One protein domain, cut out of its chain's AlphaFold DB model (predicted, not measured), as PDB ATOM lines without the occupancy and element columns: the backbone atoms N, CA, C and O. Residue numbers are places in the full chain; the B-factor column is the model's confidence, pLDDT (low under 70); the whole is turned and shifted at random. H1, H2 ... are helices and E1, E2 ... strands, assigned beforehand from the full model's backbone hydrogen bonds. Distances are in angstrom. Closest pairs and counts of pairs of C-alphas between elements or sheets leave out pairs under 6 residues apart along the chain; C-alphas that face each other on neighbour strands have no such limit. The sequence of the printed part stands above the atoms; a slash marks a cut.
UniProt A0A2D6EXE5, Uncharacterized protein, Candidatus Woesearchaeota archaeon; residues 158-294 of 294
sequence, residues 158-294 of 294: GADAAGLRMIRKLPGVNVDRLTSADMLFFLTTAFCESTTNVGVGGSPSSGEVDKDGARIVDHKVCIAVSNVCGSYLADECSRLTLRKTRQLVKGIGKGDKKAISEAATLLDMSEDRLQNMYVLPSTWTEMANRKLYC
ATOM      1  N   GLY A 158      38.437  12.738 -47.739       84.94
ATOM      2  CA  GLY A 158      37.865  11.958 -46.639       84.94
ATOM      3  C   GLY A 158      36.780  12.686 -45.837       84.94
ATOM      4  O   GLY A 158      36.289  12.125 -44.856       84.94
ATOM      5  N   ALA A 159      36.439  13.928 -46.204       88.06
ATOM      6  CA  ALA A 159      35.597  14.795 -45.389       88.06
ATOM      7  C   ALA A 159      34.182  14.254 -45.203       88.06
ATOM      8  O   ALA A 159      33.669  14.331 -44.093       88.06
ATOM      9  N   ASP A 160      33.586  13.648 -46.233       87.38
ATOM     10  CA  ASP A 160      32.218  13.124 -46.155       87.38
ATOM     11  C   ASP A 160      32.092  12.022 -45.099       87.38
ATOM     12  O   ASP A 160      31.188  12.046 -44.266       87.38
ATOM     13  N   ALA A 161      33.037  11.077 -45.079       88.44
ATOM     14  CA  ALA A 161      33.055   9.990 -44.105       88.44
ATOM     15  C   ALA A 161      33.361  10.504 -42.687       88.44
ATOM     16  O   ALA A 161      32.653  10.158 -41.740       88.44
ATOM     17  N   ALA A 162      34.360  11.385 -42.538       90.06
ATOM     18  CA  ALA A 162      34.659  12.013 -41.251       90.06
ATOM     19  C   ALA A 162      33.462  12.824 -40.721       90.06
ATOM     20  O   ALA A 162      33.087  12.699 -39.555       90.06
ATOM     21  N   GLY A 163      32.838  13.623 -41.585       88.88
ATOM     22  CA  GLY A 163      31.679  14.452 -41.275       88.88
ATOM     23  C   GLY A 163      30.472  13.618 -40.894       88.88
ATOM     24  O   GLY A 163      29.875  13.860 -39.850       88.88
ATOM     25  N   LEU A 164      30.166  12.567 -41.658       88.62
ATOM     26  CA  LEU A 164      29.088  11.636 -41.335       88.62
ATOM     27  C   LEU A 164      29.284  11.004 -39.952       88.62
ATOM     28  O   LEU A 164      28.314  10.872 -39.197       88.62
ATOM     29  N   ARG A 165      30.523  10.655 -39.579       89.50
ATOM     30  CA  ARG A 165      30.824  10.167 -38.229       89.50
ATOM     31  C   ARG A 165      30.504  11.203 -37.168       89.50
ATOM     32  O   ARG A 165      29.805  10.892 -36.203       89.50
ATOM     33  N   MET A 166      31.032  12.413 -37.334       88.56
ATOM     34  CA  MET A 166      30.883  13.491 -36.359       88.56
ATOM     35  C   MET A 166      29.404  13.858 -36.200       88.56
ATOM     36  O   MET A 166      28.902  13.872 -35.079       88.56
ATOM     37  N   ILE A 167      28.663  13.975 -37.306       85.75
ATOM     38  CA  ILE A 167      27.210  14.203 -37.325       85.75
ATOM     39  C   ILE A 167      26.443  13.083 -36.616       85.75
ATOM     40  O   ILE A 167      25.433  13.349 -35.981       85.75
ATOM     41  N   ARG A 168      26.889  11.824 -36.685       85.62
ATOM     42  CA  ARG A 168      26.210  10.697 -36.016       85.62
ATOM     43  C   ARG A 168      26.577  10.537 -34.543       85.62
ATOM     44  O   ARG A 168      25.816   9.919 -33.802       85.62
ATOM     45  N   LYS A 169      27.763  10.989 -34.128       86.50
ATOM     46  CA  LYS A 169      28.332  10.682 -32.803       86.50
ATOM     47  C   LYS A 169      28.396  11.871 -31.850       86.50
ATOM     48  O   LYS A 169      28.476  11.639 -30.647       86.50
ATOM     49  N   LEU A 170      28.353  13.101 -32.356       80.69
ATOM     50  CA  LEU A 170      28.308  14.316 -31.544       80.69
ATOM     51  C   LEU A 170      26.901  14.754 -31.085       80.69
ATOM     52  O   LEU A 170      26.839  15.433 -30.059       80.69
ATOM     53  N   PRO A 171      25.766  14.398 -31.729       80.50
ATOM     54  CA  PRO A 171      24.457  14.786 -31.209       80.50
ATOM     55  C   PRO A 171      24.233  14.291 -29.778       80.50
ATOM     56  O   PRO A 171      24.444  13.120 -29.469       80.50
ATOM     57  N   GLY A 172      23.809  15.197 -28.894       74.25
ATOM     58  CA  GLY A 172      23.608  14.913 -27.469       74.25
ATOM     59  C   GLY A 172      24.894  14.888 -26.630       74.25
ATOM     60  O   GLY A 172      24.817  14.792 -25.405       74.25
ATOM     61  N   VAL A 173      26.069  15.023 -27.251       80.81
ATOM     62  CA  VAL A 173      27.335  15.235 -26.549       80.81
ATOM     63  C   VAL A 173      27.483  16.723 -26.259       80.81
ATOM     64  O   VAL A 173      27.493  17.550 -27.166       80.81
ATOM     65  N   ASN A 174      27.628  17.078 -24.983       79.81
ATOM     66  CA  ASN A 174      28.014  18.434 -24.615       79.81
ATOM     67  C   ASN A 174      29.508  18.618 -24.927       79.81
ATOM     68  O   ASN A 174      30.359  18.143 -24.171       79.81
ATOM     69  N   VAL A 175      29.797  19.272 -26.055       74.25
ATOM     70  CA  VAL A 175      31.160  19.516 -26.548       74.25
ATOM     71  C   VAL A 175      32.012  20.298 -25.547       74.25
ATOM     72  O   VAL A 175      33.186  19.977 -25.387       74.25
ATOM     73  N   ASP A 176      31.410  21.201 -24.767       76.44
ATOM     74  CA  ASP A 176      32.102  22.004 -23.745       76.44
ATOM     75  C   ASP A 176      32.578  21.167 -22.546       76.44
ATOM     76  O   ASP A 176      33.365  21.626 -21.719       76.44
ATOM     77  N   ARG A 177      32.092  19.926 -22.416       83.25
ATOM     78  CA  ARG A 177      32.499  18.978 -21.364       83.25
ATOM     79  C   ARG A 177      33.490  17.928 -21.853       83.25
ATOM     80  O   ARG A 177      33.864  17.048 -21.074       83.25
ATOM     81  N   LEU A 178      33.882  17.968 -23.124       84.19
ATOM     82  CA  LEU A 178      34.831  17.010 -23.670       84.19
ATOM     83  C   LEU A 178      36.237  17.307 -23.162       84.19
ATOM     84  O   LEU A 178      36.748  18.417 -23.272       84.19
ATOM     85  N   THR A 179      36.883  16.281 -22.614       87.62
ATOM     86  CA  THR A 179      38.306  16.370 -22.278       87.62
ATOM     87  C   THR A 179      39.150  16.293 -23.551       87.62
ATOM     88  O   THR A 179      38.702  15.732 -24.553       87.62
ATOM     89  N   SER A 180      40.408  16.745 -23.518       85.94
ATOM     90  CA  SER A 180      41.325  16.612 -24.665       85.94
ATOM     91  C   SER A 180      41.461  15.161 -25.145       85.94
ATOM     92  O   SER A 180      41.561  14.902 -26.340       85.94
ATOM     93  N   ALA A 181      41.385  14.186 -24.231       88.06
ATOM     94  CA  ALA A 181      41.394  12.765 -24.579       88.06
ATOM     95  C   ALA A 181      40.124  12.320 -25.325       88.06
ATOM     96  O   ALA A 181      40.192  11.451 -26.192       88.06
ATOM     97  N   ASP A 182      38.972  12.909 -25.002       89.75
ATOM     98  CA  ASP A 182      37.722  12.617 -25.701       89.75
ATOM     99  C   ASP A 182      37.709  13.245 -27.088       89.75
ATOM    100  O   ASP A 182      37.335  12.577 -28.050       89.75
ATOM    101  N   MET A 183      38.180  14.489 -27.206       89.62
ATOM    102  CA  MET A 183      38.364  15.145 -28.500       89.62
ATOM    103  C   MET A 183      39.326  14.347 -29.383       89.62
ATOM    104  O   MET A 183      38.994  14.061 -30.530       89.62
ATOM    105  N   LEU A 184      40.456  13.895 -28.831       91.81
ATOM    106  CA  LEU A 184      41.402  13.035 -29.541       91.81
ATOM    107  C   LEU A 184      40.740  11.727 -30.001       91.81
ATOM    108  O   LEU A 184      40.887  11.341 -31.153       91.81
ATOM    109  N   PHE A 185      39.940  11.075 -29.153       92.75
ATOM    110  CA  PHE A 185      39.186   9.881 -29.548       92.75
ATOM    111  C   PHE A 185      38.205  10.153 -30.706       92.75
ATOM    112  O   PHE A 185      38.172   9.390 -31.678       92.75
ATOM    113  N   PHE A 186      37.409  11.225 -30.639       91.00
ATOM    114  CA  PHE A 186      36.460  11.569 -31.704       91.00
ATOM    115  C   PHE A 186      37.174  11.910 -33.015       91.00
ATOM    116  O   PHE A 186      36.843  11.328 -34.049       91.00
ATOM    117  N   LEU A 187      38.195  12.770 -32.961       90.94
ATOM    118  CA  LEU A 187      38.996  13.161 -34.121       90.94
ATOM    119  C   LEU A 187      39.683  11.955 -34.759       90.94
ATOM    120  O   LEU A 187      39.565  11.745 -35.965       90.94
ATOM    121  N   THR A 188      40.356  11.121 -33.964       92.06
ATOM    122  CA  THR A 188      41.082   9.971 -34.502       92.06
ATOM    123  C   THR A 188      40.141   8.925 -35.081       92.06
ATOM    124  O   THR A 188      40.421   8.364 -36.135       92.06
ATOM    125  N   THR A 189      38.995   8.672 -34.453       91.50
ATOM    126  CA  THR A 189      38.034   7.732 -35.038       91.50
ATOM    127  C   THR A 189      37.368   8.276 -36.308       91.50
ATOM    128  O   THR A 189      37.090   7.494 -37.213       91.50
ATOM    129  N   ALA A 190      37.158   9.594 -36.427       90.94
ATOM    130  CA  ALA A 190      36.728  10.225 -37.680       90.94
ATOM    131  C   ALA A 190      37.799  10.127 -38.771       90.94
ATOM    132  O   ALA A 190      37.477   9.810 -39.916       90.94
ATOM    133  N   PHE A 191      39.075  10.291 -38.409       89.56
ATOM    134  CA  PHE A 191      40.187  10.009 -39.312       89.56
ATOM    135  C   PHE A 191      40.167   8.546 -39.783       89.56
ATOM    136  O   PHE A 191      40.186   8.294 -40.986       89.56
ATOM    137  N   CYS A 192      40.049   7.577 -38.872       89.00
ATOM    138  CA  CYS A 192      39.981   6.160 -39.234       89.00
ATOM    139  C   CYS A 192      38.812   5.856 -40.187       89.00
ATOM    140  O   CYS A 192      39.024   5.162 -41.176       89.00
ATOM    141  N   GLU A 193      37.613   6.406 -39.969       88.31
ATOM    142  CA  GLU A 193      36.502   6.239 -40.924       88.31
ATOM    143  C   GLU A 193      36.775   6.902 -42.276       88.31
ATOM    144  O   GLU A 193      36.413   6.354 -43.314       88.31
ATOM    145  N   SER A 194      37.469   8.039 -42.302       87.06
ATOM    146  CA  SER A 194      37.808   8.704 -43.563       87.06
ATOM    147  C   SER A 194      38.786   7.922 -44.441       87.06
ATOM    148  O   SER A 194      38.808   8.131 -45.653       87.06
ATOM    149  N   THR A 195      39.531   6.968 -43.865       84.88
ATOM    150  CA  THR A 195      40.400   6.046 -44.622       84.88
ATOM    151  C   THR A 195      39.623   5.076 -45.516       84.88
ATOM    152  O   THR A 195      40.235   4.441 -46.365       84.88
ATOM    153  N   THR A 196      38.289   4.992 -45.386       77.50
ATOM    154  CA  THR A 196      37.410   4.295 -46.352       77.50
ATOM    155  C   THR A 196      37.577   4.820 -47.781       77.50
ATOM    156  O   THR A 196      37.363   4.078 -48.738       77.50
ATOM    157  N   ASN A 197      37.950   6.094 -47.945       73.50
ATOM    158  CA  ASN A 197      38.163   6.697 -49.253       73.50
ATOM    159  C   ASN A 197      39.581   6.403 -49.775       73.50
ATOM    160  O   ASN A 197      40.585   6.666 -49.102       73.50
ATOM    161  N   VAL A 198      39.662   5.907 -51.014       65.50
ATOM    162  CA  VAL A 198      40.924   5.632 -51.710       65.50
ATOM    163  C   VAL A 198      41.760   6.917 -51.792       65.50
ATOM    164  O   VAL A 198      41.399   7.905 -52.433       65.50
ATOM    165  N   GLY A 199      42.915   6.903 -51.125       67.75
ATOM    166  CA  GLY A 199      43.832   8.044 -51.054       67.75
ATOM    167  C   GLY A 199      43.785   8.841 -49.748       67.75
ATOM    168  O   GLY A 199      44.439   9.883 -49.671       67.75
ATOM    169  N   VAL A 200      43.064   8.365 -48.727       75.31
ATOM    170  CA  VAL A 200      43.131   8.877 -47.350       75.31
ATOM    171  C   VAL A 200      43.824   7.844 -46.459       75.31
ATOM    172  O   VAL A 200      43.372   6.713 -46.332       75.31
ATOM    173  N   GLY A 201      44.950   8.229 -45.859       75.81
ATOM    174  CA  GLY A 201      45.780   7.369 -45.015       75.81
ATOM    175  C   GLY A 201      47.152   7.995 -44.760       75.81
ATOM    176  O   GLY A 201      47.395   9.153 -45.109       75.81
ATOM    177  N   GLY A 202      48.070   7.223 -44.192       78.69
ATOM    178  CA  GLY A 202      49.422   7.634 -43.819       78.69
ATOM    179  C   GLY A 202      49.600   7.750 -42.307       78.69
ATOM    180  O   GLY A 202      48.974   7.021 -41.538       78.69
ATOM    181  N   SER A 203      50.475   8.666 -41.894       77.81
ATOM    182  CA  SER A 203      50.710   8.977 -40.484       77.81
ATOM    183  C   SER A 203      49.828  10.146 -40.047       77.81
ATOM    184  O   SER A 203      50.023  11.264 -40.531       77.81
ATOM    185  N   PRO A 204      48.848   9.926 -39.160       85.62
ATOM    186  CA  PRO A 204      48.008  11.000 -38.662       85.62
ATOM    187  C   PRO A 204      48.816  11.965 -37.796       85.62
ATOM    188  O   PRO A 204      49.727  11.576 -37.066       85.62
ATOM    189  N   SER A 205      48.431  13.234 -37.846       88.88
ATOM    190  CA  SER A 205      48.906  14.272 -36.934       88.88
ATOM    191  C   SER A 205      47.700  14.945 -36.302       88.88
ATOM    192  O   SER A 205      46.642  15.072 -36.916       88.88
ATOM    193  N   SER A 206      47.839  15.354 -35.052       91.12
ATOM    194  CA  SER A 206      46.795  16.050 -34.310       91.12
ATOM    195  C   SER A 206      47.429  17.153 -33.488       91.12
ATOM    196  O   SER A 206      48.623  17.120 -33.200       91.12
ATOM    197  N   GLY A 207      46.633  18.135 -33.108       92.25
ATOM    198  CA  GLY A 207      47.090  19.200 -32.243       92.25
ATOM    199  C   GLY A 207      45.939  19.798 -31.462       92.25
ATOM    200  O   GLY A 207      44.771  19.514 -31.719       92.25
ATOM    201  N   GLU A 208      46.312  20.586 -30.474       92.56
ATOM    202  CA  GLU A 208      45.438  21.213 -29.501       92.56
ATOM    203  C   GLU A 208      45.711  22.713 -29.514       92.56
ATOM    204  O   GLU A 208      46.863  23.140 -29.627       92.56
ATOM    205  N   VAL A 209      44.640  23.495 -29.431       94.50
ATOM    206  CA  VAL A 209      44.686  24.948 -29.310       94.50
ATOM    207  C   VAL A 209      43.831  25.312 -28.111       94.50
ATOM    208  O   VAL A 209      42.644  24.991 -28.078       94.50
ATOM    209  N   ASP A 210      44.436  25.968 -27.134       93.69
ATOM    210  CA  ASP A 210      43.760  26.493 -25.952       93.69
ATOM    211  C   ASP A 210      44.194  27.944 -25.700       93.69
ATOM    212  O   ASP A 210      44.782  28.577 -26.567       93.69
ATOM    213  N   LYS A 211      43.867  28.507 -24.536       95.00
ATOM    214  CA  LYS A 211      44.256  29.878 -24.167       95.00
ATOM    215  C   LYS A 211      45.754  30.045 -23.868       95.00
ATOM    216  O   LYS A 211      46.241  31.170 -23.884       95.00
ATOM    217  N   ASP A 212      46.439  28.955 -23.531       94.62
ATOM    218  CA  ASP A 212      47.823  28.930 -23.055       94.62
ATOM    219  C   ASP A 212      48.794  28.649 -24.219       94.62
ATOM    220  O   ASP A 212      49.975  28.992 -24.146       94.62
ATOM    221  N   GLY A 213      48.307  28.063 -25.318       95.31
ATOM    222  CA  GLY A 213      49.057  27.945 -26.561       95.31
ATOM    223  C   GLY A 213      48.445  26.998 -27.593       95.31
ATOM    224  O   GLY A 213      47.366  26.430 -27.434       95.31
ATOM    225  N   ALA A 214      49.189  26.810 -28.682       95.00
ATOM    226  CA  ALA A 214      48.978  25.733 -29.641       95.00
ATOM    227  C   ALA A 214      50.076  24.667 -29.489       95.00
ATOM    228  O   ALA A 214      51.265  24.995 -29.372       95.00
ATOM    229  N   ARG A 215      49.696  23.388 -29.518       93.25
ATOM    230  CA  ARG A 215      50.606  22.242 -29.376       93.25
ATOM    231  C   ARG A 215      50.268  21.151 -30.382       93.25
ATOM    232  O   ARG A 215      49.129  20.707 -30.462       93.25
ATOM    233  N   ILE A 216      51.277  20.663 -31.095       92.31
ATOM    234  CA  ILE A 216      51.159  19.455 -31.917       92.31
ATOM    235  C   ILE A 216      51.384  18.238 -31.012       92.31
ATOM    236  O   ILE A 216      52.322  18.204 -30.213       92.31
ATOM    237  N   VAL A 217      50.485  17.261 -31.096       91.06
ATOM    238  CA  VAL A 217      50.589  15.991 -30.372       91.06
ATOM    239  C   VAL A 217      51.712  15.168 -30.992       91.06
ATOM    240  O   VAL A 217      51.847  15.116 -32.214       91.06
ATOM    241  N   ASP A 218      52.504  14.507 -30.146       90.81
ATOM    242  CA  ASP A 218      53.592  13.642 -30.595       90.81
ATOM    243  C   ASP A 218      53.112  12.634 -31.655       90.81
ATOM    244  O   ASP A 218      52.042  12.023 -31.549       90.81
ATOM    245  N   HIS A 219      53.915  12.465 -32.701       88.75
ATOM    246  CA  HIS A 219      53.552  11.641 -33.846       88.75
ATOM    247  C   HIS A 219      53.334  10.171 -33.456       88.75
ATOM    248  O   HIS A 219      52.395   9.537 -33.941       88.75
ATOM    249  N   LYS A 220      54.154   9.610 -32.555       91.38
ATOM    250  CA  LYS A 220      53.994   8.221 -32.095       91.38
ATOM    251  C   LYS A 220      52.720   8.051 -31.277       91.38
ATOM    252  O   LYS A 220      52.064   7.017 -31.375       91.38
ATOM    253  N   VAL A 221      52.339   9.074 -30.509       92.75
ATOM    254  CA  VAL A 221      51.042   9.117 -29.820       92.75
ATOM    255  C   VAL A 221      49.894   9.114 -30.832       92.75
ATOM    256  O   VAL A 221      48.973   8.311 -30.689       92.75
ATOM    257  N   CYS A 222      49.958   9.946 -31.878       91.94
ATOM    258  CA  CYS A 222      48.925   9.995 -32.918       91.94
ATOM    259  C   CYS A 222      48.752   8.640 -33.622       91.94
ATOM    260  O   CYS A 222      47.620   8.179 -33.793       91.94
ATOM    261  N   ILE A 223      49.854   7.973 -33.984       91.25
ATOM    262  CA  ILE A 223      49.817   6.637 -34.595       91.25
ATOM    263  C   ILE A 223      49.232   5.602 -33.633       91.25
ATOM    264  O   ILE A 223      48.297   4.892 -34.002       91.25
ATOM    265  N   ALA A 224      49.725   5.535 -32.394       93.44
ATOM    266  CA  ALA A 224      49.260   4.551 -31.418       93.44
ATOM    267  C   ALA A 224      47.760   4.685 -31.128       93.44
ATOM    268  O   ALA A 224      47.032   3.691 -31.127       93.44
ATOM    269  N   VAL A 225      47.275   5.916 -30.947       95.00
ATOM    270  CA  VAL A 225      45.843   6.185 -30.777       95.00
ATOM    271  C   VAL A 225      45.056   5.788 -32.027       95.00
ATOM    272  O   VAL A 225      43.967   5.233 -31.902       95.00
ATOM    273  N   SER A 226      45.605   6.004 -33.223       92.81
ATOM    274  CA  SER A 226      44.946   5.636 -34.484       92.81
ATOM    275  C   SER A 226      44.837   4.137 -34.691       92.81
ATOM    276  O   SER A 226      43.792   3.679 -35.138       92.81
ATOM    277  N   ASN A 227      45.847   3.365 -34.296       91.38
ATOM    278  CA  ASN A 227      45.784   1.906 -34.325       91.38
ATOM    279  C   ASN A 227      44.747   1.370 -33.324       91.38
ATOM    280  O   ASN A 227      43.912   0.545 -33.683       91.38
ATOM    281  N   VAL A 228      44.708   1.906 -32.098       94.19
ATOM    282  CA  VAL A 228      43.688   1.533 -31.097       94.19
ATOM    283  C   VAL A 228      42.271   1.878 -31.566       94.19
ATOM    284  O   VAL A 228      41.355   1.062 -31.456       94.19
ATOM    285  N   CYS A 229      42.073   3.083 -32.100       94.00
ATOM    286  CA  CYS A 229      40.786   3.535 -32.622       94.00
ATOM    287  C   CYS A 229      40.367   2.772 -33.886       94.00
ATOM    288  O   CYS A 229      39.193   2.442 -34.027       94.00
ATOM    289  N   GLY A 230      41.309   2.476 -34.782       90.56
ATOM    290  CA  GLY A 230      41.087   1.713 -36.007       90.56
ATOM    291  C   GLY A 230      40.629   0.290 -35.715       90.56
ATOM    292  O   GLY A 230      39.550  -0.097 -36.161       90.56
ATOM    293  N   SER A 231      41.362  -0.443 -34.872       89.44
ATOM    294  CA  SER A 231      40.975  -1.797 -34.455       89.44
ATOM    295  C   SER A 231      39.660  -1.827 -33.669       89.44
ATOM    296  O   SER A 231      38.902  -2.787 -33.787       89.44
ATOM    297  N   TYR A 232      39.339  -0.772 -32.905       91.50
ATOM    298  CA  TYR A 232      38.014  -0.620 -32.293       91.50
ATOM    299  C   TYR A 232      36.898  -0.517 -33.343       91.50
ATOM    300  O   TYR A 232      35.861  -1.156 -33.197       91.50
ATOM    301  N   LEU A 233      37.088   0.275 -34.403       88.31
ATOM    302  CA  LEU A 233      36.082   0.449 -35.457       88.31
ATOM    303  C   LEU A 233      35.938  -0.772 -36.361       88.31
ATOM    304  O   LEU A 233      34.832  -1.070 -36.800       88.31
ATOM    305  N   ALA A 234      37.039  -1.474 -36.613       84.50
ATOM    306  CA  ALA A 234      37.048  -2.728 -37.354       84.50
ATOM    307  C   ALA A 234      36.565  -3.927 -36.512       84.50
ATOM    308  O   ALA A 234      36.511  -5.053 -37.008       84.50
ATOM    309  N   ASP A 235      36.211  -3.689 -35.242       82.38
ATOM    310  CA  ASP A 235      35.770  -4.699 -34.278       82.38
ATOM    311  C   ASP A 235      36.802  -5.834 -34.076       82.38
ATOM    312  O   ASP A 235      36.484  -6.918 -33.602       82.38
ATOM    313  N   GLU A 236      38.074  -5.633 -34.428       78.56
ATOM    314  CA  GLU A 236      39.095  -6.698 -34.455       78.56
ATOM    315  C   GLU A 236      39.362  -7.321 -33.085       78.56
ATOM    316  O   GLU A 236      39.749  -8.484 -32.988       78.56
ATOM    317  N   CYS A 237      39.128  -6.560 -32.019       80.25
ATOM    318  CA  CYS A 237      39.336  -7.000 -30.652       80.25
ATOM    319  C   CYS A 237      38.063  -6.771 -29.837       80.25
ATOM    320  O   CYS A 237      37.773  -5.653 -29.416       80.25
ATOM    321  N   SER A 238      37.347  -7.854 -29.520       83.88
ATOM    322  CA  SER A 238      36.119  -7.826 -28.705       83.88
ATOM    323  C   SER A 238      36.319  -7.225 -27.304       83.88
ATOM    324  O   SER A 238      35.365  -6.825 -26.637       83.88
ATOM    325  N   ARG A 239      37.573  -7.127 -26.840       88.50
ATOM    326  CA  ARG A 239      37.948  -6.503 -25.562       88.50
ATOM    327  C   ARG A 239      38.020  -4.971 -25.647       88.50
ATOM    328  O   ARG A 239      37.974  -4.306 -24.607       88.50
ATOM    329  N   LEU A 240      38.096  -4.395 -26.849       91.12
ATOM    330  CA  LEU A 240      38.045  -2.951 -27.083       91.12
ATOM    331  C   LEU A 240      36.600  -2.442 -27.062       91.12
ATOM    332  O   LEU A 240      36.017  -2.067 -28.068       91.12
ATOM    333  N   THR A 241      36.004  -2.385 -25.874       92.50
ATOM    334  CA  THR A 241      34.741  -1.649 -25.682       92.50
ATOM    335  C   THR A 241      34.973  -0.139 -25.777       92.50
ATOM    336  O   THR A 241      36.060   0.330 -25.449       92.50
ATOM    337  N   LEU A 242      33.939   0.660 -26.079       90.06
ATOM    338  CA  LEU A 242      34.022   2.134 -26.077       90.06
ATOM    339  C   LEU A 242      34.720   2.694 -24.822       90.06
ATOM    340  O   LEU A 242      35.575   3.578 -24.910       90.06
ATOM    341  N   ARG A 243      34.372   2.160 -23.644       92.12
ATOM    342  CA  ARG A 243      34.982   2.554 -22.368       92.12
ATOM    343  C   ARG A 243      36.471   2.218 -22.335       92.12
ATOM    344  O   ARG A 243      37.264   3.057 -21.913       92.12
ATOM    345  N   LYS A 244      36.847   1.010 -22.765       95.62
ATOM    346  CA  LYS A 244      38.244   0.565 -22.757       95.62
ATOM    347  C   LYS A 244      39.085   1.355 -23.755       95.62
ATOM    348  O   LYS A 244      40.152   1.834 -23.388       95.62
ATOM    349  N   THR A 245      38.570   1.574 -24.960       95.31
ATOM    350  CA  THR A 245      39.221   2.373 -26.000       95.31
ATOM    351  C   THR A 245      39.484   3.791 -25.498       95.31
ATOM    352  O   THR A 245      40.629   4.229 -25.503       95.31
ATOM    353  N   ARG A 246      38.480   4.481 -24.933       93.94
ATOM    354  CA  ARG A 246      38.671   5.828 -24.353       93.94
ATOM    355  C   ARG A 246      39.695   5.857 -23.214       93.94
ATOM    356  O   ARG A 246      40.468   6.807 -23.118       93.94
ATOM    357  N   GLN A 247      39.734   4.829 -22.361       95.56
ATOM    358  CA  GLN A 247      40.755   4.717 -21.311       95.56
ATOM    359  C   GLN A 247      42.169   4.601 -21.895       95.56
ATOM    360  O   GLN A 247      43.065   5.307 -21.433       95.56
ATOM    361  N   LEU A 248      42.357   3.761 -22.917       96.94
ATOM    362  CA  LEU A 248      43.644   3.609 -23.599       96.94
ATOM    363  C   LEU A 248      44.050   4.902 -24.309       96.94
ATOM    364  O   LEU A 248      45.170   5.357 -24.110       96.94
ATOM    365  N   VAL A 249      43.138   5.558 -25.038       96.62
ATOM    366  CA  VAL A 249      43.408   6.860 -25.680       96.62
ATOM    367  C   VAL A 249      43.848   7.902 -24.654       96.62
ATOM    368  O   VAL A 249      44.835   8.597 -24.869       96.62
ATOM    369  N   LYS A 250      43.173   7.980 -23.500       96.00
ATOM    370  CA  LYS A 250      43.561   8.889 -22.415       96.00
ATOM    371  C   LYS A 250      44.953   8.580 -21.855       96.00
ATOM    372  O   LYS A 250      45.690   9.514 -21.552       96.00
ATOM    373  N   GLY A 251      45.295   7.304 -21.674       96.62
ATOM    374  CA  GLY A 251      46.609   6.888 -21.178       96.62
ATOM    375  C   GLY A 251      47.723   7.163 -22.190       96.62
ATOM    376  O   GLY A 251      48.693   7.850 -21.873       96.62
ATOM    377  N   ILE A 252      47.539   6.716 -23.433       96.19
ATOM    378  CA  ILE A 252      48.487   6.911 -24.539       96.19
ATOM    379  C   ILE A 252      48.674   8.405 -24.830       96.19
ATOM    380  O   ILE A 252      49.806   8.861 -24.959       96.19
ATOM    381  N   GLY A 253      47.593   9.192 -24.845       92.56
ATOM    382  CA  GLY A 253      47.632  10.645 -25.042       92.56
ATOM    383  C   GLY A 253      48.449  11.402 -23.987       92.56
ATOM    384  O   GLY A 253      48.917  12.507 -24.246       92.56
ATOM    385  N   LYS A 254      48.654  10.800 -22.808       92.38
ATOM    386  CA  LYS A 254      49.517  11.314 -21.731       92.38
ATOM    387  C   LYS A 254      50.932  10.724 -21.741       92.38
ATOM    388  O   LYS A 254      51.715  11.045 -20.853       92.38
ATOM    389  N   GLY A 255      51.252   9.850 -22.695       89.56
ATOM    390  CA  GLY A 255      52.529   9.135 -22.747       89.56
ATOM    391  C   GLY A 255      52.685   8.053 -21.672       89.56
ATOM    392  O   GLY A 255      53.812   7.696 -21.331       89.56
ATOM    393  N   ASP A 256      51.588   7.531 -21.112       95.69
ATOM    394  CA  ASP A 256      51.651   6.462 -20.111       95.69
ATOM    395  C   ASP A 256      52.121   5.146 -20.749       95.69
ATOM    396  O   ASP A 256      51.392   4.505 -21.512       95.69
ATOM    397  N   LYS A 257      53.337   4.716 -20.388       94.88
ATOM    398  CA  LYS A 257      53.931   3.462 -20.868       94.88
ATOM    399  C   LYS A 257      53.045   2.252 -20.577       94.88
ATOM    400  O   LYS A 257      52.931   1.387 -21.434       94.88
ATOM    401  N   LYS A 258      52.363   2.205 -19.426       96.88
ATOM    402  CA  LYS A 258      51.489   1.068 -19.085       96.88
ATOM    403  C   LYS A 258      50.309   0.958 -20.046       96.88
ATOM    404  O   LYS A 258      49.948  -0.146 -20.439       96.88
ATOM    405  N   ALA A 259      49.732   2.092 -20.443       96.88
ATOM    406  CA  ALA A 259      48.639   2.122 -21.409       96.88
ATOM    407  C   ALA A 259      49.097   1.683 -22.809       96.88
ATOM    408  O   ALA A 259      48.353   0.991 -23.501       96.88
ATOM    409  N   ILE A 260      50.322   2.044 -23.206       96.94
ATOM    410  CA  ILE A 260      50.935   1.608 -24.470       96.94
ATOM    411  C   ILE A 260      51.160   0.089 -24.463       96.94
ATOM    412  O   ILE A 260      50.690  -0.588 -25.376       96.94
ATOM    413  N   SER A 261      51.795  -0.458 -23.421       97.38
ATOM    414  CA  SER A 261      52.027  -1.905 -23.282       97.38
ATOM    415  C   SER A 261      50.720  -2.699 -23.274       97.38
ATOM    416  O   SER A 261      50.608  -3.751 -23.907       97.38
ATOM    417  N   GLU A 262      49.702  -2.188 -22.573       97.38
ATOM    418  CA  GLU A 262      48.386  -2.819 -22.531       97.38
ATOM    419  C   GLU A 262      47.713  -2.818 -23.910       97.38
ATOM    420  O   GLU A 262      47.195  -3.852 -24.334       97.38
ATOM    421  N   ALA A 263      47.732  -1.689 -24.623       95.62
ATOM    422  CA  ALA A 263      47.176  -1.596 -25.970       95.62
ATOM    423  C   ALA A 263      47.886  -2.545 -26.948       95.62
ATOM    424  O   ALA A 263      47.217  -3.257 -27.691       95.62
ATOM    425  N   ALA A 264      49.219  -2.600 -26.901       95.19
ATOM    426  CA  ALA A 264      50.027  -3.487 -27.733       95.19
ATOM    427  C   ALA A 264      49.668  -4.964 -27.488       95.19
ATOM    428  O   ALA A 264      49.402  -5.709 -28.428       95.19
ATOM    429  N   THR A 265      49.532  -5.352 -26.215       95.62
ATOM    430  CA  THR A 265      49.109  -6.706 -25.816       95.62
ATOM    431  C   THR A 265      47.684  -7.029 -26.273       95.62
ATOM    432  O   THR A 265      47.413  -8.137 -26.726       95.62
ATOM    433  N   LEU A 266      46.744  -6.082 -26.154       94.31
ATOM    434  CA  LEU A 266      45.348  -6.279 -26.568       94.31
ATOM    435  C   LEU A 266      45.185  -6.467 -28.078       94.31
ATOM    436  O   LEU A 266      44.234  -7.126 -28.498       94.31
ATOM    437  N   LEU A 267      46.072  -5.857 -28.858       90.81
ATOM    438  CA  LEU A 267      46.064  -5.882 -30.317       90.81
ATOM    439  C   LEU A 267      47.036  -6.912 -30.911       90.81
ATOM    440  O   LEU A 267      47.226  -6.921 -32.124       90.81
ATOM    441  N   ASP A 268      47.659  -7.743 -30.071       90.94
ATOM    442  CA  ASP A 268      48.649  -8.754 -30.468       90.94
ATOM    443  C   ASP A 268      49.766  -8.186 -31.371       90.94
ATOM    444  O   ASP A 268      50.099  -8.702 -32.439       90.94
ATOM    445  N   MET A 269      50.339  -7.050 -30.958       91.50
ATOM    446  CA  MET A 269      51.435  -6.385 -31.666       91.50
ATOM    447  C   MET A 269      52.513  -5.886 -30.703       91.50
ATOM    448  O   MET A 269      52.274  -5.713 -29.511       91.50
ATOM    449  N   SER A 270      53.719  -5.626 -31.215       95.25
ATOM    450  CA  SER A 270      54.770  -4.983 -30.420       95.25
ATOM    451  C   SER A 270      54.447  -3.508 -30.157       95.25
ATOM    452  O   SER A 270      53.771  -2.859 -30.958       95.25
ATOM    453  N   GLU A 271      54.975  -2.949 -29.063       95.88
ATOM    454  CA  GLU A 271      54.849  -1.511 -28.765       95.88
ATOM    455  C   GLU A 271      55.421  -0.643 -29.894       95.88
ATOM    456  O   GLU A 271      54.820   0.359 -30.279       95.88
ATOM    457  N   ASP A 272      56.543  -1.071 -30.478       94.06
ATOM    458  CA  ASP A 272      57.160  -0.390 -31.614       94.06
ATOM    459  C   ASP A 272      56.231  -0.374 -32.836       94.06
ATOM    460  O   ASP A 272      56.020   0.672 -33.452       94.06
ATOM    461  N   ARG A 273      55.587  -1.505 -33.147       90.50
ATOM    462  CA  ARG A 273      54.616  -1.566 -34.240       90.50
ATOM    463  C   ARG A 273      53.400  -0.694 -33.944       90.50
ATOM    464  O   ARG A 273      52.978   0.053 -34.822       90.50
ATOM    465  N   LEU A 274      52.885  -0.718 -32.716       92.19
ATOM    466  CA  LEU A 274      51.762   0.128 -32.307       92.19
ATOM    467  C   LEU A 274      52.048   1.619 -32.544       92.19
ATOM    468  O   LEU A 274      51.139   2.350 -32.928       92.19
ATOM    469  N   GLN A 275      53.289   2.061 -32.336       92.50
ATOM    470  CA  GLN A 275      53.699   3.468 -32.403       92.50
ATOM    471  C   GLN A 275      54.215   3.935 -33.771       92.50
ATOM    472  O   GLN A 275      54.284   5.143 -33.997       92.50
ATOM    473  N   ASN A 276      54.581   3.017 -34.671       87.50
ATOM    474  CA  ASN A 276      55.199   3.360 -35.959       87.50
ATOM    475  C   ASN A 276      54.474   2.776 -37.186       87.50
ATOM    476  O   ASN A 276      54.832   3.111 -38.315       87.50
ATOM    477  N   MET A 277      53.472   1.907 -37.010       83.69
ATOM    478  CA  MET A 277      52.740   1.323 -38.137       83.69
ATOM    479  C   MET A 277      51.867   2.373 -38.834       83.69
ATOM    480  O   MET A 277      50.949   2.929 -38.232       83.69
ATOM    481  N   TYR A 278      52.144   2.610 -40.118       75.62
ATOM    482  CA  TYR A 278      51.346   3.478 -40.986       75.62
ATOM    483  C   TYR A 278      49.906   2.970 -41.116       75.62
ATOM    484  O   TYR A 278      49.675   1.774 -41.295       75.62
ATOM    485  N   VAL A 279      48.940   3.894 -41.125       72.19
ATOM    486  CA  VAL A 279      47.543   3.577 -41.440       72.19
ATOM    487  C   VAL A 279      47.382   3.579 -42.959       72.19
ATOM    488  O   VAL A 279      47.339   4.647 -43.567       72.19
ATOM    489  N   LEU A 280      47.331   2.413 -43.610       64.38
ATOM    490  CA  LEU A 280      47.144   2.378 -45.068       64.38
ATOM    491  C   LEU A 280      45.697   2.775 -45.432       64.38
ATOM    492  O   LEU A 280      44.782   2.551 -44.628       64.38
ATOM    493  N   PRO A 281      45.459   3.347 -46.627       61.22
ATOM    494  CA  PRO A 281      44.104   3.546 -47.134       61.22
ATOM    495  C   PRO A 281      43.304   2.242 -47.112       61.22
ATOM    496  O   PRO A 281      43.867   1.167 -47.296       61.22
ATOM    497  N   SER A 282      42.005   2.344 -46.853       62.41
ATOM    498  CA  SER A 282      41.048   1.236 -46.759       62.41
ATOM    499  C   SER A 282      41.308   0.186 -45.671       62.41
ATOM    500  O   SER A 282      40.399  -0.594 -45.408       62.41
ATOM    501  N   THR A 283      42.457   0.181 -44.980       69.31
ATOM    502  CA  THR A 283      42.879  -0.898 -44.053       69.31
ATOM    503  C   THR A 283      41.780  -1.344 -43.098       69.31
ATOM    504  O   THR A 283      41.379  -2.503 -43.098       69.31
ATOM    505  N   TRP A 284      41.241  -0.409 -42.317       69.62
ATOM    506  CA  TRP A 284      40.258  -0.723 -41.280       69.62
ATOM    507  C   TRP A 284      38.909  -1.141 -41.865       69.62
ATOM    508  O   TRP A 284      38.185  -1.927 -41.263       69.62
ATOM    509  N   THR A 285      38.583  -0.648 -43.061       67.00
ATOM    510  CA  THR A 285      37.346  -1.000 -43.771       67.00
ATOM    511  C   THR A 285      37.454  -2.387 -44.385       67.00
ATOM    512  O   THR A 285      36.535  -3.187 -44.261       67.00
ATOM    513  N   GLU A 286      38.588  -2.706 -45.006       64.94
ATOM    514  CA  GLU A 286      38.882  -4.045 -45.514       64.94
ATOM    515  C   GLU A 286      38.895  -5.070 -44.380       64.94
ATOM    516  O   GLU A 286      38.310  -6.142 -44.520       64.94
ATOM    517  N   MET A 287      39.496  -4.730 -43.238       66.75
ATOM    518  CA  MET A 287      39.498  -5.570 -42.038       66.75
ATOM    519  C   MET A 287      38.087  -5.794 -41.486       66.75
ATOM    520  O   MET A 287      37.710  -6.941 -41.245       66.75
ATOM    521  N   ALA A 288      37.274  -4.737 -41.371       61.38
ATOM    522  CA  ALA A 288      35.872  -4.851 -40.968       61.38
ATOM    523  C   ALA A 288      35.065  -5.729 -41.942       61.38
ATOM    524  O   ALA A 288      34.301  -6.597 -41.524       61.38
ATOM    525  N   ASN A 289      35.273  -5.544 -43.248       61.62
ATOM    526  CA  ASN A 289      34.560  -6.274 -44.290       61.62
ATOM    527  C   ASN A 289      34.974  -7.745 -44.373       61.62
ATOM    528  O   ASN A 289      34.122  -8.581 -44.658       61.62
ATOM    529  N   ARG A 290      36.234  -8.105 -44.087       61.47
ATOM    530  CA  ARG A 290      36.665  -9.517 -44.057       61.47
ATOM    531  C   ARG A 290      35.799 -10.363 -43.128       61.47
ATOM    532  O   ARG A 290      35.515 -11.501 -43.462       61.47
ATOM    533  N   LYS A 291      35.306  -9.813 -42.017       59.06
ATOM    534  CA  LYS A 291      34.393 -10.531 -41.112       59.06
ATOM    535  C   LYS A 291      32.997 -10.794 -41.685       59.06
ATOM    536  O   LYS A 291      32.286 -11.633 -41.150       59.06
ATOM    537  N   LEU A 292      32.580 -10.050 -42.708       53.81
ATOM    538  CA  LEU A 292      31.278 -10.229 -43.361       53.81
ATOM    539  C   LEU A 292      31.329 -11.272 -44.484       53.81
ATOM    540  O   LEU A 292      30.279 -11.757 -44.902       53.81
ATOM    541  N   TYR A 293      32.527 -11.593 -44.982       49.16
ATOM    542  CA  TYR A 293      32.737 -12.479 -46.131       49.16
ATOM    543  C   TYR A 293      33.552 -13.746 -45.802       49.16
ATOM    544  O   TYR A 293      33.813 -14.535 -46.711       49.16
ATOM    545  N   CYS A 294      33.942 -13.937 -44.538       45.03
ATOM    546  CA  CYS A 294      34.583 -15.142 -43.999       45.03
ATOM    547  C   CYS A 294      33.628 -15.847 -43.034       45.03
ATOM    548  O   CYS A 294      33.622 -17.097 -43.038       45.03
TER     549      CYS A 294
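AT A GLANCE: This is residues 158 to 294 of the 294 residues of an uncharacterized protein of Candidatus Woesearchaeota archaeon (UniProt A0A2D6EXE5). Two long helices, H2 and H3, cross steeply at the core; H4 and H5 join H3 in an up-and-down bundle of three helices, each running against the one before, while H1 covers H2 on the side away from that bundle. A small hairpin, E1 and E2, lies at one end of the longest axis, its residues 209 to 214 sticking out, and H7 lies at the other end; short H6 packs across H3 and H5. The 137 printed residues hold seven named helices and two named strands in the order H1 H2 E1 E2 H3 H4 H5 H6 H7, mostly helix, with an antiparallel sheet of order E1 - E2. The whole is compact, with a radius of gyration of the C-alphas of 14.4 A and spans of 49 by 34 by 27 A.

IN THESE COORDINATES: Find C-alpha 207 at (47.090, 19.200, -32.243), where E1, residues 207 to 209, begins; E2 is residues 214 to 216. H3, residues 219 to 233, and H2, residues 180 to 194, each run 20.8 A. H4, residues 242 to 253, is 16.1 A long and H5, residues 257 to 266, 14.2 A. H6 is residues 271 to 276. H1, residues 159 to 169, begins at (35.597, 14.795, -45.389) and runs 15.1 A; H7, residues 283 to 293, runs 15.5 A to (32.737, -12.479, -46.131).

HOW THE PARTS SIT: Look first at the hairpin of E1 and E2: N 208 and O 215 are 2.8 A apart, within hydrogen-bond range. H3 touches H2 at a steep tilt of 65 degrees, closest at the C-alphas of Thr 189 and Cys 229, 5.6 A. H3 and H4 form a helical hairpin at a shallow tilt of 7 degrees, opposite ways, with C-alphas 225 and 249 closest at 5.7 A. H4 touches H5 with residues 248 to 252 alone, closest at C-alphas 251 and 259, 5.2 A. H6 touches H3, about perpendicular at 76 degrees, closest at C-alphas 224 and 275, 4.7 A. H1 touches H2, closest at C-alphas 162 and 190, 4.5 A, and is apart from H3. H7 touches H3 with residues 230 to 233 of H3 alone, closest at C-alphas 230 and 284, 5.9 A. In H1 to H6 every O i to N i+4 pair is within hydrogen-bond range; in H7, 5 of 7 are.

THE WHOLE: The C-alphas of Asp 212 and Cys 294, the two farthest apart, are 50.6 A from each other. The printed part has no cut and ends at the chain's last residue. The link from H2 to E1, residues 195 to 206, is long. Mean pLDDT of the printed part is 85.9; look for values under 70 at residues 198 to 199 and 280 to 294.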